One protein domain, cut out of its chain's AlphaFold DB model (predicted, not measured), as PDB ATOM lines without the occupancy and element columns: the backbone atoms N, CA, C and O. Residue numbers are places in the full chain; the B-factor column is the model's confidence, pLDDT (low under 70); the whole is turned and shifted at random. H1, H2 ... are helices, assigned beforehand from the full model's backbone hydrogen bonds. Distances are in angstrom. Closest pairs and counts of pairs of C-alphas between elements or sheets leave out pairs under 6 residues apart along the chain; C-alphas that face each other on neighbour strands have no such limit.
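Overview. This is residues 114 to 161 of the 214 residues of the protein "Trehalose/maltose transport system permease protein MalF" of Arthrobacter sp. Hiyo1 (UniProt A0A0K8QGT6). One long helix, H1, makes the length of an open hook, and after a tight turn of the chain a short helix, H2, folds back beside the end of H1. Residues 114 to 140 of H1 stick out free, as do residues 146 to 151 at the turn. The printed part has 48 residues with two named helices, H1 then H2, and no named strand; the class is all helix. It is extended, with a radius of gyration of the C-alphas of 16.8 A, and its C-alphas span 55 by 20 by 6 A, a rod in outline.

Arrangement. H1, residues 114 to 146, and H2, residues 152 to 161, are close but not clearly touching, with 1 pair of C-alphas within 8 A. Their closest C-alphas are those of Phe 145 and Asn 152, 6.7 A apart. The two helices run opposite ways at a shallow tilt of 24 degrees. Their centres are 23.0 A apart. In H1 and H2 every pair of O i and N i+4 is within hydrogen-bond range.

Along the chain. H1 begins at Ser 114, with its C-alpha at (101.642, -3.682, 7.849), and ends at Gln 146, with its C-alpha at (83.154, -47.496, 7.739), a length of 47.6 A from first to last C-alpha. H2 runs from Asn 152 to Leu 161, 14.8 A from first to last C-alpha, and ends with C-alpha 161 at (84.256, -36.451, -9.643).

Size, cuts and confidence. The two C-alphas farthest apart are those of Ser 114 and Pro 150, at 55.0 A. The C-alphas of Ser 114 and Leu 161, the first and last printed, are 41.0 A apart. The printed part has no cut, and the link from H1 to H2, with 5 residues between them, is tight. The mean pLDDT of the printed part is 89.3, and no printed residue is under 70.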
ATOM      1  N   SER A 114     102.917  -3.243   7.264       83.94
ATOM      2  CA  SER A 114     101.642  -3.682   7.849       83.94
ATOM      3  C   SER A 114     100.876  -4.626   6.917       83.94
ATOM      4  O   SER A 114     100.287  -5.602   7.379       83.94
ATOM      5  N   LEU A 115     100.964  -4.401   5.601       86.56
ATOM      6  CA  LEU A 115     100.349  -5.259   4.592       86.56
ATOM      7  C   LEU A 115     100.902  -6.687   4.653       86.56
ATOM      8  O   LEU A 115     100.128  -7.634   4.568       86.56
ATOM      9  N   PHE A 116     102.214  -6.854   4.853       88.25
ATOM     10  CA  PHE A 116     102.826  -8.179   4.966       88.25
ATOM     11  C   PHE A 116     102.293  -8.940   6.182       88.25
ATOM     12  O   PHE A 116     101.888 -10.092   6.043       88.25
ATOM     13  N   SER A 117     102.225  -8.293   7.351       87.31
ATOM     14  CA  SER A 117     101.687  -8.924   8.562       87.31
ATOM     15  C   SER A 117     100.214  -9.309   8.396       87.31
ATOM     16  O   SER A 117      99.829 -10.421   8.753       87.31
ATOM     17  N   THR A 118      99.387  -8.428   7.821       87.56
ATOM     18  CA  THR A 118      97.969  -8.723   7.566       87.56
ATOM     19  C   THR A 118      97.805  -9.865   6.566       87.56
ATOM     20  O   THR A 118      97.039 -10.794   6.817       87.56
ATOM     21  N   SER A 119      98.542  -9.849   5.454       88.31
ATOM     22  CA  SER A 119      98.513 -10.936   4.475       88.31
ATOM     23  C   SER A 119      98.985 -12.259   5.078       88.31
ATOM     24  O   SER A 119      98.354 -13.281   4.833       88.31
ATOM     25  N   LEU A 120     100.031 -12.246   5.910       90.94
ATOM     26  CA  LEU A 120     100.551 -13.442   6.569       90.94
ATOM     27  C   LEU A 120      99.511 -14.073   7.502       90.94
ATOM     28  O   LEU A 120      99.275 -15.277   7.420       90.94
ATOM     29  N   VAL A 121      98.860 -13.266   8.347       91.06
ATOM     30  CA  VAL A 121      97.795 -13.741   9.245       91.06
ATOM     31  C   VAL A 121      96.610 -14.272   8.442       91.06
ATOM     32  O   VAL A 121      96.144 -15.376   8.712       91.06
ATOM     33  N   ASN A 122      96.168 -13.556   7.406       88.56
ATOM     34  CA  ASN A 122      95.061 -14.001   6.557       88.56
ATOM     35  C   ASN A 122      95.374 -15.328   5.853       88.56
ATOM     36  O   ASN A 122      94.544 -16.234   5.851       88.56
ATOM     37  N   THR A 123      96.575 -15.479   5.289       90.81
ATOM     38  CA  THR A 123      97.009 -16.734   4.661       90.81
ATOM     39  C   THR A 123      97.120 -17.861   5.684       90.81
ATOM     40  O   THR A 123      96.700 -18.980   5.389       90.81
ATOM     41  N   ALA A 124      97.631 -17.591   6.887       93.88
ATOM     42  CA  ALA A 124      97.731 -18.584   7.951       93.88
ATOM     43  C   ALA A 124      96.346 -19.050   8.425       93.88
ATOM     44  O   ALA A 124      96.096 -20.253   8.464       93.88
ATOM     45  N   LEU A 125      95.429 -18.120   8.708       92.75
ATOM     46  CA  LEU A 125      94.050 -18.424   9.099       92.75
ATOM     47  C   LEU A 125      93.311 -19.190   7.999       92.75
ATOM     48  O   LEU A 125      92.677 -20.204   8.283       92.75
ATOM     49  N   PHE A 126      93.442 -18.763   6.740       88.31
ATOM     50  CA  PHE A 126      92.847 -19.457   5.598       88.31
ATOM     51  C   PHE A 126      93.391 -20.882   5.445       88.31
ATOM     52  O   PHE A 126      92.619 -21.820   5.257       88.31
ATOM     53  N   THR A 127      94.712 -21.056   5.548       94.75
ATOM     54  CA  THR A 127      95.379 -22.357   5.400       94.75
ATOM     55  C   THR A 127      95.002 -23.298   6.537       94.75
ATOM     56  O   THR A 127      94.583 -24.423   6.282       94.75
ATOM     57  N   LEU A 128      95.096 -22.841   7.789       96.06
ATOM     58  CA  LEU A 128      94.717 -23.635   8.957       96.06
ATOM     59  C   LEU A 128      93.227 -23.981   8.932       96.06
ATOM     60  O   LEU A 128      92.878 -25.144   9.115       96.06
ATOM     61  N   GLY A 129      92.357 -23.011   8.642       95.06
ATOM     62  CA  GLY A 129      90.916 -23.231   8.526       95.06
ATOM     63  C   GLY A 129      90.567 -24.236   7.431       95.06
ATOM     64  O   GLY A 129      89.763 -25.140   7.655       95.06
ATOM     65  N   SER A 130      91.226 -24.134   6.276       93.25
ATOM     66  CA  SER A 130      91.036 -25.054   5.153       93.25
ATOM     67  C   SER A 130      91.523 -26.463   5.491       93.25
ATOM     68  O   SER A 130      90.767 -27.416   5.328       93.25
ATOM     69  N   ILE A 131      92.726 -26.610   6.057       97.50
ATOM     70  CA  ILE A 131      93.265 -27.914   6.475       97.50
ATOM     71  C   ILE A 131      92.370 -28.561   7.532       97.50
ATOM     72  O   ILE A 131      92.021 -29.733   7.397       97.50
ATOM     73  N   LEU A 132      91.971 -27.812   8.564       97.19
ATOM     74  CA  LEU A 132      91.089 -28.318   9.615       97.19
ATOM     75  C   LEU A 132      89.725 -28.717   9.047       97.19
ATOM     76  O   LEU A 132      89.254 -29.816   9.330       97.19
ATOM     77  N   GLY A 133      89.118 -27.883   8.201       95.69
ATOM     78  CA  GLY A 133      87.846 -28.191   7.547       95.69
ATOM     79  C   GLY A 133      87.930 -29.446   6.678       95.69
ATOM     80  O   GLY A 133      87.121 -30.360   6.827       95.69
ATOM     81  N   GLN A 134      88.951 -29.540   5.823       94.88
ATOM     82  CA  GLN A 134      89.206 -30.713   4.982       94.88
ATOM     83  C   GLN A 134      89.434 -31.974   5.822       94.88
ATOM     84  O   GLN A 134      88.897 -33.031   5.491       94.88
ATOM     85  N   PHE A 135      90.193 -31.871   6.914       96.88
ATOM     86  CA  PHE A 135      90.462 -32.988   7.814       96.88
ATOM     87  C   PHE A 135      89.192 -33.462   8.523       96.88
ATOM     88  O   PHE A 135      88.903 -34.656   8.513       96.88
ATOM     89  N   VAL A 136      88.404 -32.544   9.089       97.62
ATOM     90  CA  VAL A 136      87.151 -32.868   9.787       97.62
ATOM     91  C   VAL A 136      86.144 -33.501   8.830       97.62
ATOM     92  O   VAL A 136      85.583 -34.548   9.148       97.62
ATOM     93  N   ILE A 137      85.951 -32.923   7.640       94.25
ATOM     94  CA  ILE A 137      85.047 -33.473   6.620       94.25
ATOM     95  C   ILE A 137      85.543 -34.845   6.153       94.25
ATOM     96  O   ILE A 137      84.762 -35.793   6.088       94.25
ATOM     97  N   GLY A 138      86.841 -34.981   5.869       92.75
ATOM     98  CA  GLY A 138      87.445 -36.245   5.450       92.75
ATOM     99  C   GLY A 138      87.300 -37.340   6.506       92.75
ATOM    100  O   GLY A 138      86.929 -38.466   6.176       92.75
ATOM    101  N   LEU A 139      87.517 -37.005   7.779       94.81
ATOM    102  CA  LEU A 139      87.344 -37.921   8.904       94.81
ATOM    103  C   LEU A 139      85.873 -38.307   9.102       94.81
ATOM    104  O   LEU A 139      85.570 -39.489   9.263       94.81
ATOM    105  N   ALA A 140      84.953 -37.341   9.037       93.00
ATOM    106  CA  ALA A 140      83.517 -37.594   9.135       93.00
ATOM    107  C   ALA A 140      83.040 -38.538   8.021       93.00
ATOM    108  O   ALA A 140      82.348 -39.520   8.295       93.00
ATOM    109  N   LEU A 141      83.471 -38.296   6.779       89.81
ATOM    110  CA  LEU A 141      83.195 -39.184   5.650       89.81
ATOM    111  C   LEU A 141      83.833 -40.563   5.850       89.81
ATOM    112  O   LEU A 141      83.173 -41.569   5.609       89.81
ATOM    113  N   ALA A 142      85.078 -40.645   6.324       89.81
ATOM    114  CA  ALA A 142      85.747 -41.922   6.573       89.81
ATOM    115  C   ALA A 142      84.984 -42.786   7.591       89.81
ATOM    116  O   ALA A 142      84.750 -43.969   7.339       89.81
ATOM    117  N   ILE A 143      84.536 -42.187   8.700       90.62
ATOM    118  CA  ILE A 143      83.714 -42.862   9.716       90.62
ATOM    119  C   ILE A 143      82.351 -43.254   9.128       90.62
ATOM    120  O   ILE A 143      81.886 -44.375   9.331       90.62
ATOM    121  N   PHE A 144      81.722 -42.372   8.346       86.81
ATOM    122  CA  PHE A 144      80.459 -42.667   7.664       86.81
ATOM    123  C   PHE A 144      80.585 -43.880   6.724       86.81
ATOM    124  O   PHE A 144      79.748 -44.785   6.744       86.81
ATOM    125  N   PHE A 145      81.678 -43.956   5.963       83.75
ATOM    126  CA  PHE A 145      81.982 -45.053   5.040       83.75
ATOM    127  C   PHE A 145      82.519 -46.325   5.687       83.75
ATOM    128  O   PHE A 145      82.669 -47.339   4.998       83.75
ATOM    129  N   GLN A 146      82.805 -46.298   6.987       84.06
ATOM    130  CA  GLN A 146      83.154 -47.496   7.739       84.06
ATOM    131  C   GLN A 146      81.958 -48.456   7.840       84.06
ATOM    132  O   GLN A 146      82.142 -49.673   7.924       84.06
ATOM    133  N   ARG A 147      80.722 -47.939   7.784       80.69
ATOM    134  CA  ARG A 147      79.514 -48.770   7.739       80.69
ATOM    135  C   ARG A 147      79.401 -49.464   6.379       80.69
ATOM    136  O   ARG A 147      79.536 -48.842   5.329       80.69
ATOM    137  N   LYS A 148      79.121 -50.770   6.379       72.19
ATOM    138  CA  LYS A 148      78.871 -51.529   5.144       72.19
ATOM    139  C   LYS A 148      77.451 -51.242   4.650       72.19
ATOM    140  O   LYS A 148      76.499 -51.801   5.182       72.19
ATOM    141  N   PHE A 149      77.311 -50.377   3.647       83.69
ATOM    142  CA  PHE A 149      76.043 -50.101   2.962       83.69
ATOM    143  C   PHE A 149      76.172 -50.326   1.445       83.69
ATOM    144  O   PHE A 149      77.257 -50.125   0.892       83.69
ATOM    145  N   PRO A 150      75.090 -50.728   0.751       76.12
ATOM    146  CA  PRO A 150      75.147 -51.096  -0.669       76.12
ATOM    147  C   PRO A 150      75.543 -49.933  -1.600       76.12
ATOM    148  O   PRO A 150      76.164 -50.167  -2.631       76.12
ATOM    149  N   LEU A 151      75.269 -48.676  -1.227       80.38
ATOM    150  CA  LEU A 151      75.605 -47.479  -2.026       80.38
ATOM    151  C   LEU A 151      77.059 -46.981  -1.860       80.38
ATOM    152  O   LEU A 151      77.435 -45.976  -2.465       80.38
ATOM    153  N   ASN A 152      77.894 -47.653  -1.059       82.88
ATOM    154  CA  ASN A 152      79.239 -47.176  -0.708       82.88
ATOM    155  C   ASN A 152      80.135 -46.975  -1.946       82.88
ATOM    156  O   ASN A 152      80.848 -45.979  -2.045       82.88
ATOM    157  N   GLY A 153      80.045 -47.876  -2.931       82.38
ATOM    158  CA  GLY A 153      80.805 -47.764  -4.182       82.38
ATOM    159  C   GLY A 153      80.427 -46.534  -5.013       82.38
ATOM    160  O   GLY A 153      81.307 -45.798  -5.446       82.38
ATOM    161  N   ILE A 154      79.127 -46.271  -5.181       88.06
ATOM    162  CA  ILE A 154      78.628 -45.134  -5.973       88.06
ATOM    163  C   ILE A 154      79.033 -43.808  -5.323       88.06
ATOM    164  O   ILE A 154      79.519 -42.907  -6.003       88.06
ATOM    165  N   LEU A 155      78.875 -43.696  -4.002       87.81
ATOM    166  CA  LEU A 155      79.162 -42.454  -3.292       87.81
ATOM    167  C   LEU A 155      80.668 -42.134  -3.286       87.81
ATOM    168  O   LEU A 155      81.037 -40.976  -3.460       87.81
ATOM    169  N   ARG A 156      81.545 -43.145  -3.191       85.00
ATOM    170  CA  ARG A 156      82.998 -42.964  -3.379       85.00
ATOM    171  C   ARG A 156      83.341 -42.468  -4.783       85.00
ATOM    172  O   ARG A 156      84.150 -41.557  -4.908       85.00
ATOM    173  N   SER A 157      82.711 -43.019  -5.821       89.75
ATOM    174  CA  SER A 157      82.907 -42.547  -7.198       89.75
ATOM    175  C   SER A 157      82.444 -41.100  -7.380       89.75
ATOM    176  O   SER A 157      83.146 -40.309  -8.007       89.75
ATOM    177  N   LEU A 158      81.308 -40.721  -6.783       91.75
ATOM    178  CA  LEU A 158      80.798 -39.349  -6.834       91.75
ATOM    179  C   LEU A 158      81.745 -38.360  -6.136       91.75
ATOM    180  O   LEU A 158      81.956 -37.263  -6.638       91.75
ATOM    181  N   LEU A 159      82.366 -38.763  -5.023       88.25
ATOM    182  CA  LEU A 159      83.362 -37.955  -4.310       88.25
ATOM    183  C   LEU A 159      84.670 -37.759  -5.086       88.25
ATOM    184  O   LEU A 159      85.398 -36.812  -4.801       88.25
ATOM    185  N   LEU A 160      84.972 -38.623  -6.058       89.88
ATOM    186  CA  LEU A 160      86.134 -38.464  -6.932       89.88
ATOM    187  C   LEU A 160      85.862 -37.512  -8.101       89.88
ATOM    188  O   LEU A 160      86.804 -36.900  -8.596       89.88
ATOM    189  N   LEU A 161      84.602 -37.331  -8.519       91.94
ATOM    190  CA  LEU A 161      84.256 -36.451  -9.643       91.94
ATOM    191  C   LEU A 161      84.825 -35.028  -9.521       91.94
ATOM    192  O   LEU A 161      85.393 -34.561 -10.507       91.94
TER     193      LEU A 161